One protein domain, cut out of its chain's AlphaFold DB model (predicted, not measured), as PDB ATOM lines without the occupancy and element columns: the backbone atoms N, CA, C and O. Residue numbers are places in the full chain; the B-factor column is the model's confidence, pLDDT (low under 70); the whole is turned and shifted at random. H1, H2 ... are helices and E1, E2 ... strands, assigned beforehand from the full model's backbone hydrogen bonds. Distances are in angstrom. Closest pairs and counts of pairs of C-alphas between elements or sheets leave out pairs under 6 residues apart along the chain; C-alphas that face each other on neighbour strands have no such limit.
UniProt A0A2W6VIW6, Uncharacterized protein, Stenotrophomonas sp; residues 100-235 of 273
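This is residues 100 to 235 of the 273 residues of an uncharacterized protein of Stenotrophomonas sp (UniProt A0A2W6VIW6). A small sandwich, two sheets face to face with strands crossed at 39 degrees, has a helical hairpin, H1 and H2, reaching away from one end; its turn, residues 126 to 132, sticks out free. The printed part has 136 residues, in order H1 H2 E1 E2 E3 E4 E5 E6 E7, of mixed class, with under half in named elements. One sheet runs E3 E2 E5 E6, antiparallel; the other runs E4 E1 E7, mixed. The whole is compact, with a radius of gyration of the C-alphas of 15.5 A and spans of 51 by 38 by 26 A.

H1, residues 108 to 124, and H2, residues 131 to 144, touch, opposite ways at a shallow tilt of 17 degrees; their closest C-alphas, Leu 118 and Leu 140, are 6.2 A apart. In both, every O i to N i+4 pair is within hydrogen-bond range. E1, residues 154 to 159, is parallel to E7, residues 229 to 234 (N 157 to O 230, 2.8 A), and antiparallel to E4, residues 192 to 195 (N 193 to O 156, 2.8 A). H2 only grazes this sheet, with residues 142 to 144. E2, residues 171 to 176, is antiparallel to E3, residues 180 to 182 (N 174 to O 181, 2.8 A), and to E5, residues 204 to 210 (N 173 to O 208, 2.9 A). E5 and E6, residues 218 to 221, form a hairpin (N 207 to O 220, 2.8 A).

H1 begins at C-alpha 108 (-29.480, -28.438, -24.466) and spans 24.3 A; H2 spans 20.2 A. E5 spans 17.5 A, E1 16.6 A, E7 16.5 A and E2 15.9 A. E7 ends at C-alpha 234 (-10.718, -28.507, -21.779).

The C-alphas farthest apart, Asp 127 and Asp 215, are 51.0 A apart. The printed part has no cut; the link E1 to E2 is long. Residues 161 to 168 and 188 to 190 are under pLDDT 70.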
ATOM      1  N   GLN A 100     -12.029 -25.036 -25.299       85.31
ATOM      2  CA  GLN A 100     -13.073 -24.520 -26.171       85.31
ATOM      3  C   GLN A 100     -14.285 -24.031 -25.388       85.31
ATOM      4  O   GLN A 100     -14.740 -24.659 -24.432       85.31
ATOM      5  N   LEU A 101     -14.843 -22.907 -25.834       87.69
ATOM      6  CA  LEU A 101     -16.133 -22.425 -25.364       87.69
ATOM      7  C   LEU A 101     -17.247 -23.183 -26.092       87.69
ATOM      8  O   LEU A 101     -17.316 -23.150 -27.320       87.69
ATOM      9  N   VAL A 102     -18.131 -23.844 -25.346       84.00
ATOM     10  CA  VAL A 102     -19.256 -24.582 -25.926       84.00
ATOM     11  C   VAL A 102     -20.296 -23.600 -26.470       84.00
ATOM     12  O   VAL A 102     -20.758 -22.735 -25.712       84.00
ATOM     13  N   PRO A 103     -20.706 -23.732 -27.747       80.88
ATOM     14  CA  PRO A 103     -21.799 -22.955 -28.310       80.88
ATOM     15  C   PRO A 103     -23.060 -23.094 -27.465       80.88
ATOM     16  O   PRO A 103     -23.386 -24.173 -26.968       80.88
ATOM     17  N   HIS A 104     -23.792 -21.998 -27.305       78.75
ATOM     18  CA  HIS A 104     -24.964 -21.972 -26.435       78.75
ATOM     19  C   HIS A 104     -26.030 -22.994 -26.868       78.75
ATOM     20  O   HIS A 104     -26.658 -23.638 -26.029       78.75
ATOM     21  N   GLU A 105     -26.185 -23.188 -28.174       75.00
ATOM     22  CA  GLU A 105     -27.137 -24.103 -28.803       75.00
ATOM     23  C   GLU A 105     -26.817 -25.574 -28.496       75.00
ATOM     24  O   GLU A 105     -27.719 -26.410 -28.444       75.00
ATOM     25  N   ALA A 106     -25.545 -25.890 -28.234       73.12
ATOM     26  CA  ALA A 106     -25.081 -27.238 -27.921       73.12
ATOM     27  C   ALA A 106     -25.287 -27.623 -26.440       73.12
ATOM     28  O   ALA A 106     -25.059 -28.771 -26.062       73.12
ATOM     29  N   ARG A 107     -25.762 -26.696 -25.591       75.31
ATOM     30  CA  ARG A 107     -25.960 -26.900 -24.140       75.31
ATOM     31  C   ARG A 107     -27.372 -27.359 -23.760       75.31
ATOM     32  O   ARG A 107     -27.836 -27.109 -22.649       75.31
ATOM     33  N   SER A 108     -28.082 -28.022 -24.670       75.25
ATOM     34  CA  SER A 108     -29.480 -28.438 -24.466       75.25
ATOM     35  C   SER A 108     -29.676 -29.310 -23.219       75.25
ATOM     36  O   SER A 108     -30.615 -29.081 -22.460       75.25
ATOM     37  N   ALA A 109     -28.764 -30.252 -22.961       73.19
ATOM     38  CA  ALA A 109     -28.826 -31.137 -21.796       73.19
ATOM     39  C   ALA A 109     -28.668 -30.384 -20.463       73.19
ATOM     40  O   ALA A 109     -29.433 -30.610 -19.530       73.19
ATOM     41  N   GLU A 110     -27.723 -29.444 -20.379       75.75
ATOM     42  CA  GLU A 110     -27.509 -28.633 -19.174       75.75
ATOM     43  C   GLU A 110     -28.697 -27.697 -18.916       75.75
ATOM     44  O   GLU A 110     -29.166 -27.576 -17.785       75.75
ATOM     45  N   ARG A 111     -29.249 -27.085 -19.974       82.25
ATOM     46  CA  ARG A 111     -30.472 -26.274 -19.860       82.25
ATOM     47  C   ARG A 111     -31.655 -27.109 -19.375       82.25
ATOM     48  O   ARG A 111     -32.414 -26.637 -18.535       82.25
ATOM     49  N   ALA A 112     -31.796 -28.340 -19.864       83.69
ATOM     50  CA  ALA A 112     -32.834 -29.258 -19.401       83.69
ATOM     51  C   ALA A 112     -32.651 -29.621 -17.919       83.69
ATOM     52  O   ALA A 112     -33.622 -29.611 -17.166       83.69
ATOM     53  N   GLN A 113     -31.414 -29.864 -17.475       82.44
ATOM     54  CA  GLN A 113     -31.110 -30.130 -16.067       82.44
ATOM     55  C   GLN A 113     -31.443 -28.932 -15.166       82.44
ATOM     56  O   GLN A 113     -32.074 -29.105 -14.128       82.44
ATOM     57  N   LEU A 114     -31.064 -27.714 -15.566       83.69
ATOM     58  CA  LEU A 114     -31.399 -26.493 -14.823       83.69
ATOM     59  C   LEU A 114     -32.912 -26.245 -14.769       83.69
ATOM     60  O   LEU A 114     -33.429 -25.836 -13.731       83.69
ATOM     61  N   ALA A 115     -33.632 -26.519 -15.861       88.06
ATOM     62  CA  ALA A 115     -35.089 -26.421 -15.896       88.06
ATOM     63  C   ALA A 115     -35.754 -27.445 -14.965       88.06
ATOM     64  O   ALA A 115     -36.710 -27.102 -14.271       88.06
ATOM     65  N   GLN A 116     -35.222 -28.669 -14.900       89.25
ATOM     66  CA  GLN A 116     -35.700 -29.684 -13.964       89.25
ATOM     67  C   GLN A 116     -35.445 -29.272 -12.511       89.25
ATOM     68  O   GLN A 116     -36.363 -29.326 -11.703       89.25
ATOM     69  N   LEU A 117     -34.240 -28.788 -12.189       87.88
ATOM     70  CA  LEU A 117     -33.913 -28.286 -10.849       87.88
ATOM     71  C   LEU A 117     -34.839 -27.143 -10.423       87.88
ATOM     72  O   LEU A 117     -35.272 -27.098  -9.275       87.88
ATOM     73  N   LEU A 118     -35.165 -26.233 -11.345       90.12
ATOM     74  CA  LEU A 118     -36.125 -25.167 -11.081       90.12
ATOM     75  C   LEU A 118     -37.518 -25.735 -10.771       90.12
ATOM     76  O   LEU A 118     -38.132 -25.312  -9.793       90.12
ATOM     77  N   ALA A 119     -37.989 -26.707 -11.555       89.69
ATOM     78  CA  ALA A 119     -39.279 -27.355 -11.325       89.69
ATOM     79  C   ALA A 119     -39.322 -28.104  -9.979       89.69
ATOM     80  O   ALA A 119     -40.304 -27.997  -9.243       89.69
ATOM     81  N   ASP A 120     -38.251 -28.814  -9.624       90.00
ATOM     82  CA  ASP A 120     -38.136 -29.531  -8.351       90.00
ATOM     83  C   ASP A 120     -38.136 -28.552  -7.165       90.00
ATOM     84  O   ASP A 120     -38.810 -28.779  -6.158       90.00
ATOM     85  N   LEU A 121     -37.438 -27.419  -7.298       88.44
ATOM     86  CA  LEU A 121     -37.403 -26.367  -6.284       88.44
ATOM     87  C   LEU A 121     -38.774 -25.695  -6.110       88.44
ATOM     88  O   LEU A 121     -39.193 -25.419  -4.985       88.44
ATOM     89  N   GLU A 122     -39.497 -25.458  -7.206       88.88
ATOM     90  CA  GLU A 122     -40.871 -24.943  -7.176       88.88
ATOM     91  C   GLU A 122     -41.832 -25.905  -6.460       88.88
ATOM     92  O   GLU A 122     -42.708 -25.450  -5.723       88.88
ATOM     93  N   GLN A 123     -41.639 -27.219  -6.612       88.69
ATOM     94  CA  GLN A 123     -42.417 -28.236  -5.899       88.69
ATOM     95  C   GLN A 123     -42.042 -28.342  -4.415       88.69
ATOM     96  O   GLN A 123     -42.926 -28.516  -3.574       88.69
ATOM     97  N   ALA A 124     -40.754 -28.232  -4.080       86.81
ATOM     98  CA  ALA A 124     -40.265 -28.317  -2.704       86.81
ATOM     99  C   ALA A 124     -40.619 -27.074  -1.863       86.81
ATOM    100  O   ALA A 124     -40.826 -27.193  -0.655       86.81
ATOM    101  N   HIS A 125     -40.738 -25.901  -2.498       87.25
ATOM    102  CA  HIS A 125     -41.011 -24.617  -1.841       87.25
ATOM    103  C   HIS A 125     -42.282 -23.939  -2.394       87.25
ATOM    104  O   HIS A 125     -42.211 -22.862  -3.003       87.25
ATOM    105  N   PRO A 126     -43.474 -24.521  -2.175       81.44
ATOM    106  CA  PRO A 126     -44.721 -23.994  -2.725       81.44
ATOM    107  C   PRO A 126     -45.175 -22.694  -2.047       81.44
ATOM    108  O   PRO A 126     -45.994 -21.973  -2.613       81.44
ATOM    109  N   ASP A 127     -44.660 -22.382  -0.851       85.94
ATOM    110  CA  ASP A 127     -44.976 -21.140  -0.149       85.94
ATOM    111  C   ASP A 127     -44.301 -19.944  -0.848       85.94
ATOM    112  O   ASP A 127     -43.068 -19.855  -0.879       85.94
ATOM    113  N   PRO A 128     -45.078 -18.996  -1.401       75.94
ATOM    114  CA  PRO A 128     -44.527 -17.799  -2.007       75.94
ATOM    115  C   PRO A 128     -43.887 -16.853  -0.987       75.94
ATOM    116  O   PRO A 128     -43.245 -15.912  -1.421       75.94
ATOM    117  N   ALA A 129     -44.035 -17.046   0.327       85.94
ATOM    118  CA  ALA A 129     -43.339 -16.260   1.350       85.94
ATOM    119  C   ALA A 129     -41.956 -16.826   1.727       85.94
ATOM    120  O   ALA A 129     -41.218 -16.181   2.479       85.94
ATOM    121  N   ASP A 130     -41.575 -17.999   1.207       87.69
ATOM    122  CA  ASP A 130     -40.258 -18.579   1.457       87.69
ATOM    123  C   ASP A 130     -39.158 -17.781   0.752       87.69
ATOM    124  O   ASP A 130     -38.849 -17.973  -0.427       87.69
ATOM    125  N   ARG A 131     -38.535 -16.887   1.518       86.12
ATOM    126  CA  ARG A 131     -37.494 -15.977   1.043       86.12
ATOM    127  C   ARG A 131     -36.277 -16.709   0.471       86.12
ATOM    128  O   ARG A 131     -35.699 -16.233  -0.500       86.12
ATOM    129  N   ARG A 132     -35.888 -17.850   1.049       84.50
ATOM    130  CA  ARG A 132     -34.736 -18.625   0.567       84.50
ATOM    131  C   ARG A 132     -35.087 -19.330  -0.738       84.50
ATOM    132  O   ARG A 132     -34.349 -19.211  -1.712       84.50
ATOM    133  N   GLY A 133     -36.253 -19.973  -0.785       83.62
ATOM    134  CA  GLY A 133     -36.758 -20.590  -2.009       83.62
ATOM    135  C   GLY A 133     -36.962 -19.574  -3.140       83.62
ATOM    136  O   GLY A 133     -36.780 -19.913  -4.304       83.62
ATOM    137  N   GLN A 134     -37.331 -18.325  -2.838       86.06
ATOM    138  CA  GLN A 134     -37.412 -17.242  -3.830       86.06
ATOM    139  C   GLN A 134     -36.040 -16.844  -4.392       86.06
ATOM    140  O   GLN A 134     -35.914 -16.641  -5.599       86.06
ATOM    141  N   GLU A 135     -35.026 -16.712  -3.533       85.44
ATOM    142  CA  GLU A 135     -33.663 -16.362  -3.947       85.44
ATOM    143  C   GLU A 135     -33.074 -17.451  -4.854       85.44
ATOM    144  O   GLU A 135     -32.638 -17.145  -5.964       85.44
ATOM    145  N   GLU A 136     -33.165 -18.718  -4.441       84.88
ATOM    146  CA  GLU A 136     -32.677 -19.867  -5.215       84.88
ATOM    147  C   GLU A 136     -33.423 -20.007  -6.564       84.88
ATOM    148  O   GLU A 136     -32.793 -20.181  -7.612       84.88
ATOM    149  N   ARG A 137     -34.755 -19.816  -6.589       86.81
ATOM    150  CA  ARG A 137     -35.547 -19.783  -7.839       86.81
ATOM    151  C   ARG A 137     -35.104 -18.657  -8.769       86.81
ATOM    152  O   ARG A 137     -34.935 -18.877  -9.968       86.81
ATOM    153  N   GLY A 138     -34.901 -17.456  -8.225       86.12
ATOM    154  CA  GLY A 138     -34.455 -16.296  -8.992       86.12
ATOM    155  C   GLY A 138     -33.070 -16.490  -9.615       86.12
ATOM    156  O   GLY A 138     -32.831 -16.028 -10.732       86.12
ATOM    157  N   GLU A 139     -32.166 -17.195  -8.930       84.25
ATOM    158  CA  GLU A 139     -30.850 -17.543  -9.472       84.25
ATOM    159  C   GLU A 139     -30.934 -18.580 -10.601       84.25
ATOM    160  O   GLU A 139     -30.296 -18.390 -11.642       84.25
ATOM    161  N   LEU A 140     -31.745 -19.634 -10.451       86.12
ATOM    162  CA  LEU A 140     -31.943 -20.648 -11.498       86.12
ATOM    163  C   LEU A 140     -32.629 -20.068 -12.743       86.12
ATOM    164  O   LEU A 140     -32.182 -20.301 -13.867       86.12
ATOM    165  N   GLN A 141     -33.663 -19.242 -12.561       87.94
ATOM    166  CA  GLN A 141     -34.328 -18.548 -13.669       87.94
ATOM    167  C   GLN A 141     -33.370 -17.618 -14.419       87.94
ATOM    168  O   GLN A 141     -33.388 -17.570 -15.649       87.94
ATOM    169  N   ALA A 142     -32.495 -16.908 -13.700       86.44
ATOM    170  CA  ALA A 142     -31.491 -16.057 -14.325       86.44
ATOM    171  C   ALA A 142     -30.491 -16.864 -15.169       86.44
ATOM    172  O   ALA A 142     -30.082 -16.385 -16.223       86.44
ATOM    173  N   GLN A 143     -30.125 -18.079 -14.751       86.50
ATOM    174  CA  GLN A 143     -29.232 -18.962 -15.515       86.50
ATOM    175  C   GLN A 143     -29.875 -19.534 -16.786       86.50
ATOM    176  O   GLN A 143     -29.173 -19.782 -17.767       86.50
ATOM    177  N   LEU A 144     -31.199 -19.711 -16.787       86.69
ATOM    178  CA  LEU A 144     -31.965 -20.213 -17.932       86.69
ATOM    179  C   LEU A 144     -32.279 -19.147 -18.990       86.69
ATOM    180  O   LEU A 144     -32.708 -19.503 -20.093       86.69
ATOM    181  N   ALA A 145     -32.084 -17.866 -18.670       87.69
ATOM    182  CA  ALA A 145     -32.361 -16.771 -19.587       87.69
ATOM    183  C   ALA A 145     -31.462 -16.832 -20.832       87.69
ATOM    184  O   ALA A 145     -30.269 -17.128 -20.757       87.69
ATOM    185  N   ASP A 146     -32.016 -16.471 -21.990       87.06
ATOM    186  CA  ASP A 146     -31.231 -16.459 -23.224       87.06
ATOM    187  C   ASP A 146     -30.213 -15.316 -23.233       87.06
ATOM    188  O   ASP A 146     -29.219 -15.394 -23.934       87.06
ATOM    189  N   THR A 147     -30.424 -14.236 -22.481       89.81
ATOM    190  CA  THR A 147     -29.517 -13.078 -22.458       89.81
ATOM    191  C   THR A 147     -29.206 -12.674 -21.027       89.81
ATOM    192  O   THR A 147     -30.091 -12.623 -20.175       89.81
ATOM    193  N   HIS A 148     -27.934 -12.385 -20.762       91.00
ATOM    194  CA  HIS A 148     -27.482 -11.848 -19.486       91.00
ATOM    195  C   HIS A 148     -27.963 -10.410 -19.301       91.00
ATOM    196  O   HIS A 148     -27.998  -9.612 -20.237       91.00
ATOM    197  N   VAL A 149     -28.303 -10.082 -18.058       88.44
ATOM    198  CA  VAL A 149     -28.705  -8.740 -17.646       88.44
ATOM    199  C   VAL A 149     -27.649  -8.195 -16.693       88.44
ATOM    200  O   VAL A 149     -27.280  -8.858 -15.724       88.44
ATOM    201  N   ALA A 150     -27.183  -6.970 -16.944       83.81
ATOM    202  CA  ALA A 150     -26.231  -6.296 -16.065       83.81
ATOM    203  C   ALA A 150     -26.733  -6.264 -14.608       83.81
ATOM    204  O   ALA A 150     -27.929  -6.125 -14.352       83.81
ATOM    205  N   GLY A 151     -25.820  -6.400 -13.646       83.81
ATOM    206  CA  GLY A 151     -26.174  -6.542 -12.232       83.81
ATOM    207  C   GLY A 151     -26.563  -7.964 -11.805       83.81
ATOM    208  O   GLY A 151     -26.824  -8.183 -10.621       83.81
ATOM    209  N   ARG A 152     -26.550  -8.948 -12.715       87.81
ATOM    210  CA  ARG A 152     -26.672 -10.379 -12.386       87.81
ATOM    211  C   ARG A 152     -25.318 -11.094 -12.458       87.81
ATOM    212  O   ARG A 152     -24.487 -10.700 -13.283       87.81
ATOM    213  N   PRO A 153     -25.098 -12.143 -11.647       89.50
ATOM    214  CA  PRO A 153     -23.886 -12.949 -11.722       89.50
ATOM    215  C   PRO A 153     -23.773 -13.643 -13.082       89.50
ATOM    216  O   PRO A 153     -24.774 -13.899 -13.757       89.50
ATOM    217  N   LEU A 154     -22.535 -13.934 -13.467       91.31
ATOM    218  CA  LEU A 154     -22.206 -14.791 -14.601       91.31
ATOM    219  C   LEU A 154     -21.685 -16.125 -14.080       91.31
ATOM    220  O   LEU A 154     -20.996 -16.175 -13.061       91.31
ATOM    221  N   TYR A 155     -21.990 -17.189 -14.812       90.00
ATOM    222  CA  TYR A 155     -21.602 -18.543 -14.445       90.00
ATOM    223  C   TYR A 155     -20.699 -19.142 -15.515       90.00
ATOM    224  O   TYR A 155     -20.949 -18.998 -16.711       90.00
ATOM    225  N   VAL A 156     -19.645 -19.829 -15.091       90.38
ATOM    226  CA  VAL A 156     -18.748 -20.550 -15.998       90.38
ATOM    227  C   VAL A 156     -18.572 -21.960 -15.477       90.38
ATOM    228  O   VAL A 156     -18.015 -22.154 -14.405       90.38
ATOM    229  N   ASN A 157     -19.045 -22.938 -16.233       86.38
ATOM    230  CA  ASN A 157     -18.861 -24.348 -15.944       86.38
ATOM    231  C   ASN A 157     -17.641 -24.864 -16.709       86.38
ATOM    232  O   ASN A 157     -17.596 -24.763 -17.934       86.38
ATOM    233  N   LEU A 158     -16.653 -25.394 -15.996       84.44
ATOM    234  CA  LEU A 158     -15.502 -26.047 -16.608       84.44
ATOM    235  C   LEU A 158     -15.750 -27.553 -16.687       84.44
ATOM    236  O   LEU A 158     -16.191 -28.164 -15.721       84.44
ATOM    237  N   LEU A 159     -15.444 -28.185 -17.809       77.06
ATOM    238  CA  LEU A 159     -15.629 -29.622 -17.943       77.06
ATOM    239  C   LEU A 159     -14.459 -30.235 -18.701       77.06
ATOM    240  O   LEU A 159     -14.190 -29.878 -19.843       77.06
ATOM    241  N   ASP A 160     -13.794 -31.191 -18.067       73.69
ATOM    242  CA  ASP A 160     -12.983 -32.157 -18.791       73.69
ATOM    243  C   ASP A 160     -13.899 -33.329 -19.175       73.69
ATOM    244  O   ASP A 160     -14.390 -34.027 -18.284       73.69
ATOM    245  N   PRO A 161     -14.183 -33.545 -20.469       61.91
ATOM    246  CA  PRO A 161     -15.096 -34.596 -20.901       61.91
ATOM    247  C   PRO A 161     -14.582 -36.008 -20.581       61.91
ATOM    248  O   PRO A 161     -15.383 -36.938 -20.555       61.91
ATOM    249  N   MET A 162     -13.280 -36.179 -20.315       58.19
ATOM    250  CA  MET A 162     -12.696 -37.482 -19.984       58.19
ATOM    251  C   MET A 162     -12.868 -37.846 -18.507       58.19
ATOM    252  O   MET A 162     -13.103 -39.009 -18.185       58.19
ATOM    253  N   SER A 163     -12.761 -36.870 -17.601       58.72
ATOM    254  CA  SER A 163     -12.849 -37.103 -16.152       58.72
ATOM    255  C   SER A 163     -14.177 -36.660 -15.528       58.72
ATOM    256  O   SER A 163     -14.499 -37.064 -14.412       58.72
ATOM    257  N   GLY A 164     -14.957 -35.824 -16.221       55.22
ATOM    258  CA  GLY A 164     -16.205 -35.240 -15.722       55.22
ATOM    259  C   GLY A 164     -16.018 -34.207 -14.601       55.22
ATOM    260  O   GLY A 164     -16.999 -33.655 -14.099       55.22
ATOM    261  N   VAL A 165     -14.777 -33.914 -14.202       58.09
ATOM    262  CA  VAL A 165     -14.438 -33.016 -13.090       58.09
ATOM    263  C   VAL A 165     -13.471 -31.949 -13.588       58.09
ATOM    264  O   VAL A 165     -12.515 -32.237 -14.298       58.09
ATOM    265  N   ALA A 166     -13.694 -30.695 -13.205       63.31
ATOM    266  CA  ALA A 166     -12.717 -29.652 -13.432       63.31
ATOM    267  C   ALA A 166     -11.566 -29.853 -12.458       63.31
ATOM    268  O   ALA A 166     -11.753 -29.791 -11.236       63.31
ATOM    269  N   SER A 167     -10.378 -30.066 -13.012       63.38
ATOM    270  CA  SER A 167      -9.140 -30.215 -12.264       63.38
ATOM    271  C   SER A 167      -8.981 -29.115 -11.207       63.38
ATOM    272  O   SER A 167      -9.449 -27.978 -11.358       63.38
ATOM    273  N   GLU A 168      -8.369 -29.469 -10.082       69.19
ATOM    274  CA  GLU A 168      -8.138 -28.530  -8.988       69.19
ATOM    275  C   GLU A 168      -7.179 -27.406  -9.414       69.19
ATOM    276  O   GLU A 168      -6.287 -27.603 -10.234       69.19
ATOM    277  N   GLY A 169      -7.378 -26.206  -8.865       75.44
ATOM    278  CA  GLY A 169      -6.446 -25.084  -9.036       75.44
ATOM    279  C   GLY A 169      -6.605 -24.235 -10.302       75.44
ATOM    280  O   GLY A 169      -5.919 -23.225 -10.409       75.44
ATOM    281  N   ILE A 170      -7.507 -24.572 -11.232       83.81
ATOM    282  CA  ILE A 170      -7.783 -23.710 -12.396       83.81
ATOM    283  C   ILE A 170      -8.441 -22.405 -11.930       83.81
ATOM    284  O   ILE A 170      -9.522 -22.428 -11.338       83.81
ATOM    285  N   GLN A 171      -7.817 -21.265 -12.229       88.19
ATOM    286  CA  GLN A 171      -8.388 -19.949 -11.955       88.19
ATOM    287  C   GLN A 171      -9.111 -19.420 -13.195       88.19
ATOM    288  O   GLN A 171      -8.588 -19.437 -14.310       88.19
ATOM    289  N   VAL A 172     -10.318 -18.903 -12.972       91.62
ATOM    290  CA  VAL A 172     -11.178 -18.342 -14.012       91.62
ATOM    291  C   VAL A 172     -11.393 -16.855 -13.734       91.62
ATOM    292  O   VAL A 172     -11.783 -16.467 -12.628       91.62
ATOM    293  N   VAL A 173     -11.140 -16.022 -14.740       93.94
ATOM    294  CA  VAL A 173     -11.220 -14.559 -14.655       93.94
ATOM    295  C   VAL A 173     -12.079 -14.027 -15.800       93.94
ATOM    296  O   VAL A 173     -11.866 -14.374 -16.957       93.94
ATOM    297  N   LEU A 174     -13.039 -13.158 -15.502       93.56
ATOM    298  CA  LEU A 174     -13.726 -12.371 -16.519       93.56
ATOM    299  C   LEU A 174     -12.854 -11.184 -16.908       93.56
ATOM    300  O   LEU A 174     -12.495 -10.349 -16.076       93.56
ATOM    301  N   GLU A 175     -12.557 -11.090 -18.195       94.25
ATOM    302  CA  GLU A 175     -11.886  -9.937 -18.764       94.25
ATOM    303  C   GLU A 175     -12.918  -8.866 -19.107       94.25
ATOM    304  O   GLU A 175     -13.801  -9.053 -19.957       94.25
ATOM    305  N   LEU A 176     -12.777  -7.707 -18.474       92.56
ATOM    306  CA  LEU A 176     -13.546  -6.524 -18.806       92.56
ATOM    307  C   LEU A 176     -12.751  -5.653 -19.778       92.56
ATOM    308  O   LEU A 176     -11.526  -5.609 -19.745       92.56
ATOM    309  N   ALA A 177     -13.448  -4.840 -20.572       90.50
ATOM    310  CA  ALA A 177     -12.813  -3.810 -21.398       90.50
ATOM    311  C   ALA A 177     -11.933  -2.846 -20.571       90.50
ATOM    312  O   ALA A 177     -11.077  -2.152 -21.115       90.50
ATOM    313  N   ARG A 178     -12.170  -2.774 -19.253       88.88
ATOM    314  CA  ARG A 178     -11.364  -2.033 -18.280       88.88
ATOM    315  C   ARG A 178     -11.169  -2.880 -17.021       88.88
ATOM    316  O   ARG A 178     -11.980  -2.801 -16.100       88.88
ATOM    317  N   GLY A 179     -10.090  -3.657 -16.989       88.19
ATOM    318  CA  GLY A 179      -9.702  -4.475 -15.837       88.19
ATOM    319  C   GLY A 179     -10.247  -5.901 -15.880       88.19
ATOM    320  O   GLY A 179     -10.684  -6.389 -16.919       88.19
ATOM    321  N   GLU A 180     -10.189  -6.582 -14.741       90.19
ATOM    322  CA  GLU A 180     -10.475  -8.012 -14.629       90.19
ATOM    323  C   GLU A 180     -11.239  -8.311 -13.339       90.19
ATOM    324  O   GLU A 180     -11.058  -7.630 -12.327       90.19
ATOM    325  N   LEU A 181     -12.103  -9.325 -13.381       88.12
ATOM    326  CA  LEU A 181     -12.851  -9.817 -12.226       88.12
ATOM    327  C   LEU A 181     -12.595 -11.312 -12.056       88.12
ATOM    328  O   LEU A 181     -12.934 -12.103 -12.931       88.12
ATOM    329  N   ALA A 182     -12.023 -11.709 -10.923       86.31
ATOM    330  CA  ALA A 182     -11.915 -13.119 -10.568       86.31
ATOM    331  C   ALA A 182     -13.280 -13.676 -10.135       86.31
ATOM    332  O   ALA A 182     -14.131 -12.937  -9.630       86.31
ATOM    333  N   ALA A 183     -13.484 -14.980 -10.324       84.56
ATOM    334  CA  ALA A 183     -14.645 -15.662  -9.766       84.56
ATOM    335  C   ALA A 183     -14.663 -15.528  -8.233       84.56
ATOM    336  O   ALA A 183     -13.615 -15.592  -7.592       84.56
ATOM    337  N   GLU A 184     -15.851 -15.390  -7.641       79.81
ATOM    338  CA  GLU A 184     -16.030 -15.390  -6.179       79.81
ATOM    339  C   GLU A 184     -15.664 -16.754  -5.576       79.81
ATOM    340  O   GLU A 184     -15.260 -16.839  -4.419       79.81
ATOM    341  N   GLY A 185     -15.781 -17.821  -6.372       70.88
ATOM    342  CA  GLY A 185     -15.360 -19.167  -6.010       70.88
ATOM    343  C   GLY A 185     -15.975 -20.247  -6.899       70.88
ATOM    344  O   GLY A 185     -16.801 -19.970  -7.776       70.88
ATOM    345  N   ARG A 186     -15.558 -21.494  -6.647       74.31
ATOM    346  CA  ARG A 186     -16.178 -22.715  -7.183       74.31
ATOM    347  C   ARG A 186     -17.377 -23.084  -6.303       74.31
ATOM    348  O   ARG A 186     -17.258 -23.066  -5.078       74.31
ATOM    349  N   LEU A 187     -18.522 -23.401  -6.907       71.12
ATOM    350  CA  LEU A 187     -19.704 -23.831  -6.159       71.12
ATOM    351  C   LEU A 187     -19.459 -25.198  -5.475       71.12
ATOM    352  O   LEU A 187     -18.772 -26.036  -6.060       71.12
ATOM    353  N   PRO A 188     -20.018 -25.450  -4.271       51.94
ATOM    354  CA  PRO A 188     -19.637 -26.574  -3.398       51.94
ATOM    355  C   PRO A 188     -19.749 -27.990  -3.985       51.94
ATOM    356  O   PRO A 188     -19.123 -28.906  -3.460       51.94
ATOM    357  N   GLU A 189     -20.522 -28.186  -5.054       57.22
ATOM    358  CA  GLU A 189     -20.808 -29.511  -5.629       57.22
ATOM    359  C   GLU A 189     -20.518 -29.606  -7.135       57.22
ATOM    360  O   GLU A 189     -20.981 -30.532  -7.798       57.22
ATOM    361  N   GLY A 190     -19.769 -28.662  -7.712       67.94
ATOM    362  CA  GLY A 190     -19.597 -28.653  -9.161       67.94
ATOM    363  C   GLY A 190     -18.354 -27.954  -9.672       67.94
ATOM    364  O   GLY A 190     -17.541 -27.404  -8.937       67.94
ATOM    365  N   ASN A 191     -18.250 -27.951 -10.993       78.00
ATOM    366  CA  ASN A 191     -17.186 -27.283 -11.732       78.00
ATOM    367  C   ASN A 191     -17.577 -25.864 -12.166       78.00
ATOM    368  O   ASN A 191     -16.962 -25.269 -13.055       78.00
ATOM    369  N   THR A 192     -18.631 -25.339 -11.543       84.25
ATOM    370  CA  THR A 192     -19.229 -24.055 -11.871       84.25
ATOM    371  C   THR A 192     -18.635 -22.970 -10.993       84.25
ATOM    372  O   THR A 192     -18.678 -23.033  -9.765       84.25
ATOM    373  N   TYR A 193     -18.105 -21.950 -11.649       87.81
ATOM    374  CA  TYR A 193     -17.592 -20.733 -11.055       87.81
ATOM    375  C   TYR A 193     -18.662 -19.659 -11.126       87.81
ATOM    376  O   TYR A 193     -19.247 -19.421 -12.188       87.81
ATOM    377  N   ARG A 194     -18.896 -19.004  -9.992       89.81
ATOM    378  CA  ARG A 194     -19.784 -17.848  -9.898       89.81
ATOM    379  C   ARG A 194     -18.943 -16.583  -9.905       89.81
ATOM    380  O   ARG A 194     -18.024 -16.439  -9.103       89.81
ATOM    381  N   PHE A 195     -19.261 -15.671 -10.811       91.56
ATOM    382  CA  PHE A 195     -18.649 -14.351 -10.856       91.56
ATOM    383  C   PHE A 195     -19.514 -13.324 -10.137       91.56
ATOM    384  O   PHE A 195     -20.746 -13.431 -10.190       91.56
ATOM    385  N   PRO A 196     -18.888 -12.292  -9.541       87.25
ATOM    386  CA  PRO A 196     -19.648 -11.167  -9.032       87.25
ATOM    387  C   PRO A 196     -20.409 -10.520 -10.190       87.25
ATOM    388  O   PRO A 196     -19.944 -10.507 -11.334       87.25
ATOM    389  N   SER A 197     -21.588  -9.977  -9.897       88.25
ATOM    390  CA  SER A 197     -22.411  -9.296 -10.893       88.25
ATOM    391  C   SER A 197     -21.641  -8.149 -11.557       88.25
ATOM    392  O   SER A 197     -21.318  -7.178 -10.863       88.25
ATOM    393  N   PRO A 198     -21.400  -8.182 -12.884       86.25
ATOM    394  CA  PRO A 198     -20.817  -7.040 -13.571       86.25
ATOM    395  C   PRO A 198     -21.722  -5.818 -13.395       86.25
ATOM    396  O   PRO A 198     -22.937  -5.887 -13.629       86.25
ATOM    397  N   ALA A 199     -21.138  -4.704 -12.962       85.69
ATOM    398  CA  ALA A 199     -21.862  -3.461 -12.754       85.69
ATOM    399  C   ALA A 199     -22.401  -2.916 -14.091       85.69
ATOM    400  O   ALA A 199     -21.785  -3.128 -15.142       85.69
ATOM    401  N   PRO A 200     -23.522  -2.172 -14.084       84.69
ATOM    402  CA  PRO A 200     -24.005  -1.491 -15.280       84.69
ATOM    403  C   PRO A 200     -22.900  -0.656 -15.945       84.69
ATOM    404  O   PRO A 200     -22.239   0.149 -15.293       84.69
ATOM    405  N   GLY A 201     -22.690  -0.863 -17.247       83.62
ATOM    406  CA  GLY A 201     -21.647  -0.182 -18.025       83.62
ATOM    407  C   GLY A 201     -20.282  -0.882 -18.051       83.62
ATOM    408  O   GLY A 201     -19.422  -0.478 -18.835       83.62
ATOM    409  N   GLN A 202     -20.071  -1.948 -17.270       88.81
ATOM    410  CA  GLN A 202     -18.918  -2.827 -17.467       88.81
ATOM    411  C   GLN A 202     -19.154  -3.723 -18.684       88.81
ATOM    412  O   GLN A 202     -20.141  -4.452 -18.761       88.81
ATOM    413  N   VAL A 203     -18.229  -3.667 -19.640       90.19
ATOM    414  CA  VAL A 203     -18.273  -4.495 -20.847       90.19
ATOM    415  C   VAL A 203     -17.380  -5.706 -20.627       90.19
ATOM    416  O   VAL A 203     -16.169  -5.547 -20.489       90.19
ATOM    417  N   VAL A 204     -17.970  -6.899 -20.594       92.19
ATOM    418  CA  VAL A 204     -17.224  -8.165 -20.596       92.19
ATOM    419  C   VAL A 204     -16.783  -8.457 -22.028       92.19
ATOM    420  O   VAL A 204     -17.591  -8.390 -22.950       92.19
ATOM    421  N   THR A 205     -15.502  -8.758 -22.208       93.75
ATOM    422  CA  THR A 205     -14.878  -8.954 -23.531       93.75
ATOM    423  C   THR A 205     -14.307 -10.356 -23.726       93.75
ATOM    424  O   THR A 205     -14.029 -10.768 -24.857       93.75
ATOM    425  N   GLY A 206     -14.143 -11.107 -22.639       94.38
ATOM    426  CA  GLY A 206     -13.562 -12.436 -22.680       94.38
ATOM    427  C   GLY A 206     -13.568 -13.133 -21.329       94.38
ATOM    428  O   GLY A 206     -13.872 -12.544 -20.291       94.38
ATOM    429  N   LEU A 207     -13.197 -14.402 -21.375       94.81
ATOM    430  CA  LEU A 207     -12.860 -15.238 -20.239       94.81
ATOM    431  C   LEU A 207     -11.365 -15.548 -20.310       94.81
ATOM    432  O   LEU A 207     -10.882 -15.972 -21.358       94.81
ATOM    433  N   ARG A 208     -10.636 -15.367 -19.211       93.56
ATOM    434  CA  ARG A 208      -9.267 -15.855 -19.064       93.56
ATOM    435  C   ARG A 208      -9.223 -17.063 -18.145       93.56
ATOM    436  O   ARG A 208      -9.873 -17.085 -17.099       93.56
ATOM    437  N   LEU A 209      -8.445 -18.054 -18.552       91.25
ATOM    438  CA  LEU A 209      -8.220 -19.295 -17.829       91.25
ATOM    439  C   LEU A 209      -6.739 -19.398 -17.497       91.25
ATOM    440  O   LEU A 209      -5.891 -19.272 -18.383       91.25
ATOM    441  N   HIS A 210      -6.444 -19.618 -16.223       89.44
ATOM    442  CA  HIS A 210      -5.095 -19.856 -15.732       89.44
ATOM    443  C   HIS A 210      -5.020 -21.284 -15.214       89.44
ATOM    444  O   HIS A 210      -5.767 -21.670 -14.309       89.44
ATOM    445  N   PHE A 211      -4.122 -22.062 -15.806       85.50
ATOM    446  CA  PHE A 211      -3.934 -23.464 -15.476       85.50
ATOM    447  C   PHE A 211      -2.707 -23.625 -14.568       85.50
ATOM    448  O   PHE A 211      -1.675 -23.000 -14.828       85.50
ATOM    449  N   PRO A 212      -2.787 -24.433 -13.494       80.25
ATOM    450  CA  PRO A 212      -1.625 -24.735 -12.665       80.25
ATOM    451  C   PRO A 212      -0.477 -25.312 -13.495       80.25
ATOM    452  O   PRO A 212      -0.690 -26.199 -14.315       80.25
ATOM    453  N   GLY A 213       0.746 -24.829 -13.268       75.12
ATOM    454  CA  GLY A 213       1.933 -25.314 -13.983       75.12
ATOM    455  C   GLY A 213       2.118 -24.744 -15.393       75.12
ATOM    456  O   GLY A 213       3.063 -25.137 -16.071       75.12
ATOM    457  N   MET A 214       1.269 -23.803 -15.820       78.62
ATOM    458  CA  MET A 214       1.424 -23.070 -17.076       78.62
ATOM    459  C   MET A 214       1.637 -21.577 -16.823       78.62
ATOM    460  O   MET A 214       0.853 -20.937 -16.127       78.62
ATOM    461  N   ASP A 215       2.672 -21.006 -17.442       78.75
ATOM    462  CA  ASP A 215       2.992 -19.576 -17.312       78.75
ATOM    463  C   ASP A 215       2.041 -18.672 -18.119       78.75
ATOM    464  O   ASP A 215       1.934 -17.473 -17.860       78.75
ATOM    465  N   GLN A 216       1.350 -19.233 -19.114       81.56
ATOM    466  CA  GLN A 216       0.461 -18.493 -20.008       81.56
ATOM    467  C   GLN A 216      -1.007 -18.705 -19.629       81.56
ATOM    468  O   GLN A 216      -1.446 -19.821 -19.363       81.56
ATOM    469  N   SER A 217      -1.786 -17.621 -19.654       87.56
ATOM    470  CA  SER A 217      -3.245 -17.681 -19.553       87.56
ATOM    471  C   SER A 217      -3.875 -17.835 -20.931       87.56
ATOM    472  O   SER A 217      -3.474 -17.131 -21.862       87.56
ATOM    473  N   LEU A 218      -4.929 -18.636 -21.045       90.25
ATOM    474  CA  LEU A 218      -5.730 -18.686 -22.262       90.25
ATOM    475  C   LEU A 218      -6.857 -17.657 -22.217       90.25
ATOM    476  O   LEU A 218      -7.563 -17.558 -21.219       90.25
ATOM    477  N   ARG A 219      -7.078 -16.946 -23.326       92.44
ATOM    478  CA  ARG A 219      -8.203 -16.022 -23.498       92.44
ATOM    479  C   ARG A 219      -9.246 -16.596 -24.459       92.44
ATOM    480  O   ARG A 219      -8.962 -16.772 -25.638       92.44
ATOM    481  N   LEU A 220     -10.476 -16.776 -23.982       93.12
ATOM    482  CA  LEU A 220     -11.651 -17.110 -24.788       93.12
ATOM    483  C   LEU A 220     -12.504 -15.844 -25.000       93.12
ATOM    484  O   LEU A 220     -13.039 -15.306 -24.027       93.12
ATOM    485  N   PRO A 221     -12.639 -15.319 -26.230       93.06
ATOM    486  CA  PRO A 221     -13.448 -14.129 -26.481       93.06
ATOM    487  C   PRO A 221     -14.935 -14.407 -26.228       93.06
ATOM    488  O   PRO A 221     -15.467 -15.426 -26.664       93.06
ATOM    489  N   LEU A 222     -15.621 -13.466 -25.574       92.50
ATOM    490  CA  LEU A 222     -17.069 -13.520 -25.374       92.50
ATOM    491  C   LEU A 222     -17.732 -12.470 -26.261       92.50
ATOM    492  O   LEU A 222     -17.438 -11.281 -26.148       92.50
ATOM    493  N   GLN A 223     -18.612 -12.917 -27.153       86.00
ATOM    494  CA  GLN A 223     -19.331 -12.025 -28.056       86.00
ATOM    495  C   GLN A 223     -20.652 -11.569 -27.420       86.00
ATOM    496  O   GLN A 223     -21.368 -12.394 -26.848       86.00
ATOM    497  N   PRO A 224     -21.008 -10.277 -27.515       84.38
ATOM    498  CA  PRO A 224     -22.331  -9.811 -27.130       84.38
ATOM    499  C   PRO A 224     -23.411 -10.309 -28.119       84.38
ATOM    500  O   PRO A 224     -23.127 -10.462 -29.307       84.38
ATOM    501  N   PRO A 225     -24.670 -10.500 -27.673       88.94
ATOM    502  CA  PRO A 225     -25.135 -10.344 -26.297       88.94
ATOM    503  C   PRO A 225     -24.597 -11.449 -25.381       88.94
ATOM    504  O   PRO A 225     -24.566 -12.622 -25.749       88.94
ATOM    505  N   LEU A 226     -24.190 -11.063 -24.169       91.19
ATOM    506  CA  LEU A 226     -23.686 -12.013 -23.180       91.19
ATOM    507  C   LEU A 226     -24.788 -12.993 -22.772       91.19
ATOM    508  O   LEU A 226     -25.974 -12.656 -22.754       91.19
ATOM    509  N   ARG A 227     -24.378 -14.199 -22.393       90.88
ATOM    510  CA  ARG A 227     -25.248 -15.241 -21.847       90.88
ATOM    511  C   ARG A 227     -25.034 -15.365 -20.336       90.88
ATOM    512  O   ARG A 227     -23.921 -15.108 -19.880       90.88
ATOM    513  N   PRO A 228     -26.061 -15.741 -19.551       89.81
ATOM    514  CA  PRO A 228     -25.924 -15.860 -18.097       89.81
ATOM    515  C   PRO A 228     -24.923 -16.931 -17.662       89.81
ATOM    516  O   PRO A 228     -24.283 -16.790 -16.624       89.81
ATOM    517  N   GLY A 229     -24.774 -17.988 -18.463       89.56
ATOM    518  CA  GLY A 229     -23.827 -19.064 -18.211       89.56
ATOM    519  C   GLY A 229     -23.022 -19.421 -19.452       89.56
ATOM    520  O   GLY A 229     -23.539 -19.347 -20.568       89.56
ATOM    521  N   TYR A 230     -21.806 -19.911 -19.240       89.88
ATOM    522  CA  TYR A 230     -20.905 -20.445 -20.258       89.88
ATOM    523  C   TYR A 230     -20.404 -21.821 -19.837       89.88
ATOM    524  O   TYR A 230     -20.190 -22.061 -18.651       89.88
ATOM    525  N   GLN A 231     -20.189 -22.709 -20.802       87.31
ATOM    526  CA  GLN A 231     -19.511 -23.978 -20.569       87.31
ATOM    527  C   GLN A 231     -18.206 -23.975 -21.350       87.31
ATOM    528  O   GLN A 231     -18.188 -23.621 -22.527       87.31
ATOM    529  N   VAL A 232     -17.121 -24.346 -20.685       88.12
ATOM    530  CA  VAL A 232     -15.796 -24.468 -21.279       88.12
ATOM    531  C   VAL A 232     -15.367 -25.915 -21.166       88.12
ATOM    532  O   VAL A 232     -15.311 -26.460 -20.063       88.12
ATOM    533  N   LEU A 233     -15.047 -26.518 -22.304       82.38
ATOM    534  CA  LEU A 233     -14.415 -27.825 -22.347       82.38
ATOM    535  C   LEU A 233     -12.908 -27.642 -22.393       82.38
ATOM    536  O   LEU A 233     -12.427 -26.742 -23.081       82.38
ATOM    537  N   PHE A 234     -12.172 -28.488 -21.691       79.69
ATOM    538  CA  PHE A 234     -10.718 -28.507 -21.779       79.69
ATOM    539  C   PHE A 234     -10.165 -29.926 -21.675       79.69
ATOM    540  O   PHE A 234     -10.822 -30.823 -21.153       79.69
ATOM    541  N   ASP A 235      -8.947 -30.127 -22.169       75.62
ATOM    542  CA  ASP A 235      -8.195 -31.364 -21.988       75.62
ATOM    543  C   ASP A 235      -7.222 -31.244 -20.822       75.62
ATOM    544  O   ASP A 235      -6.136 -30.691 -20.987       75.62
TER     545      ASP A 235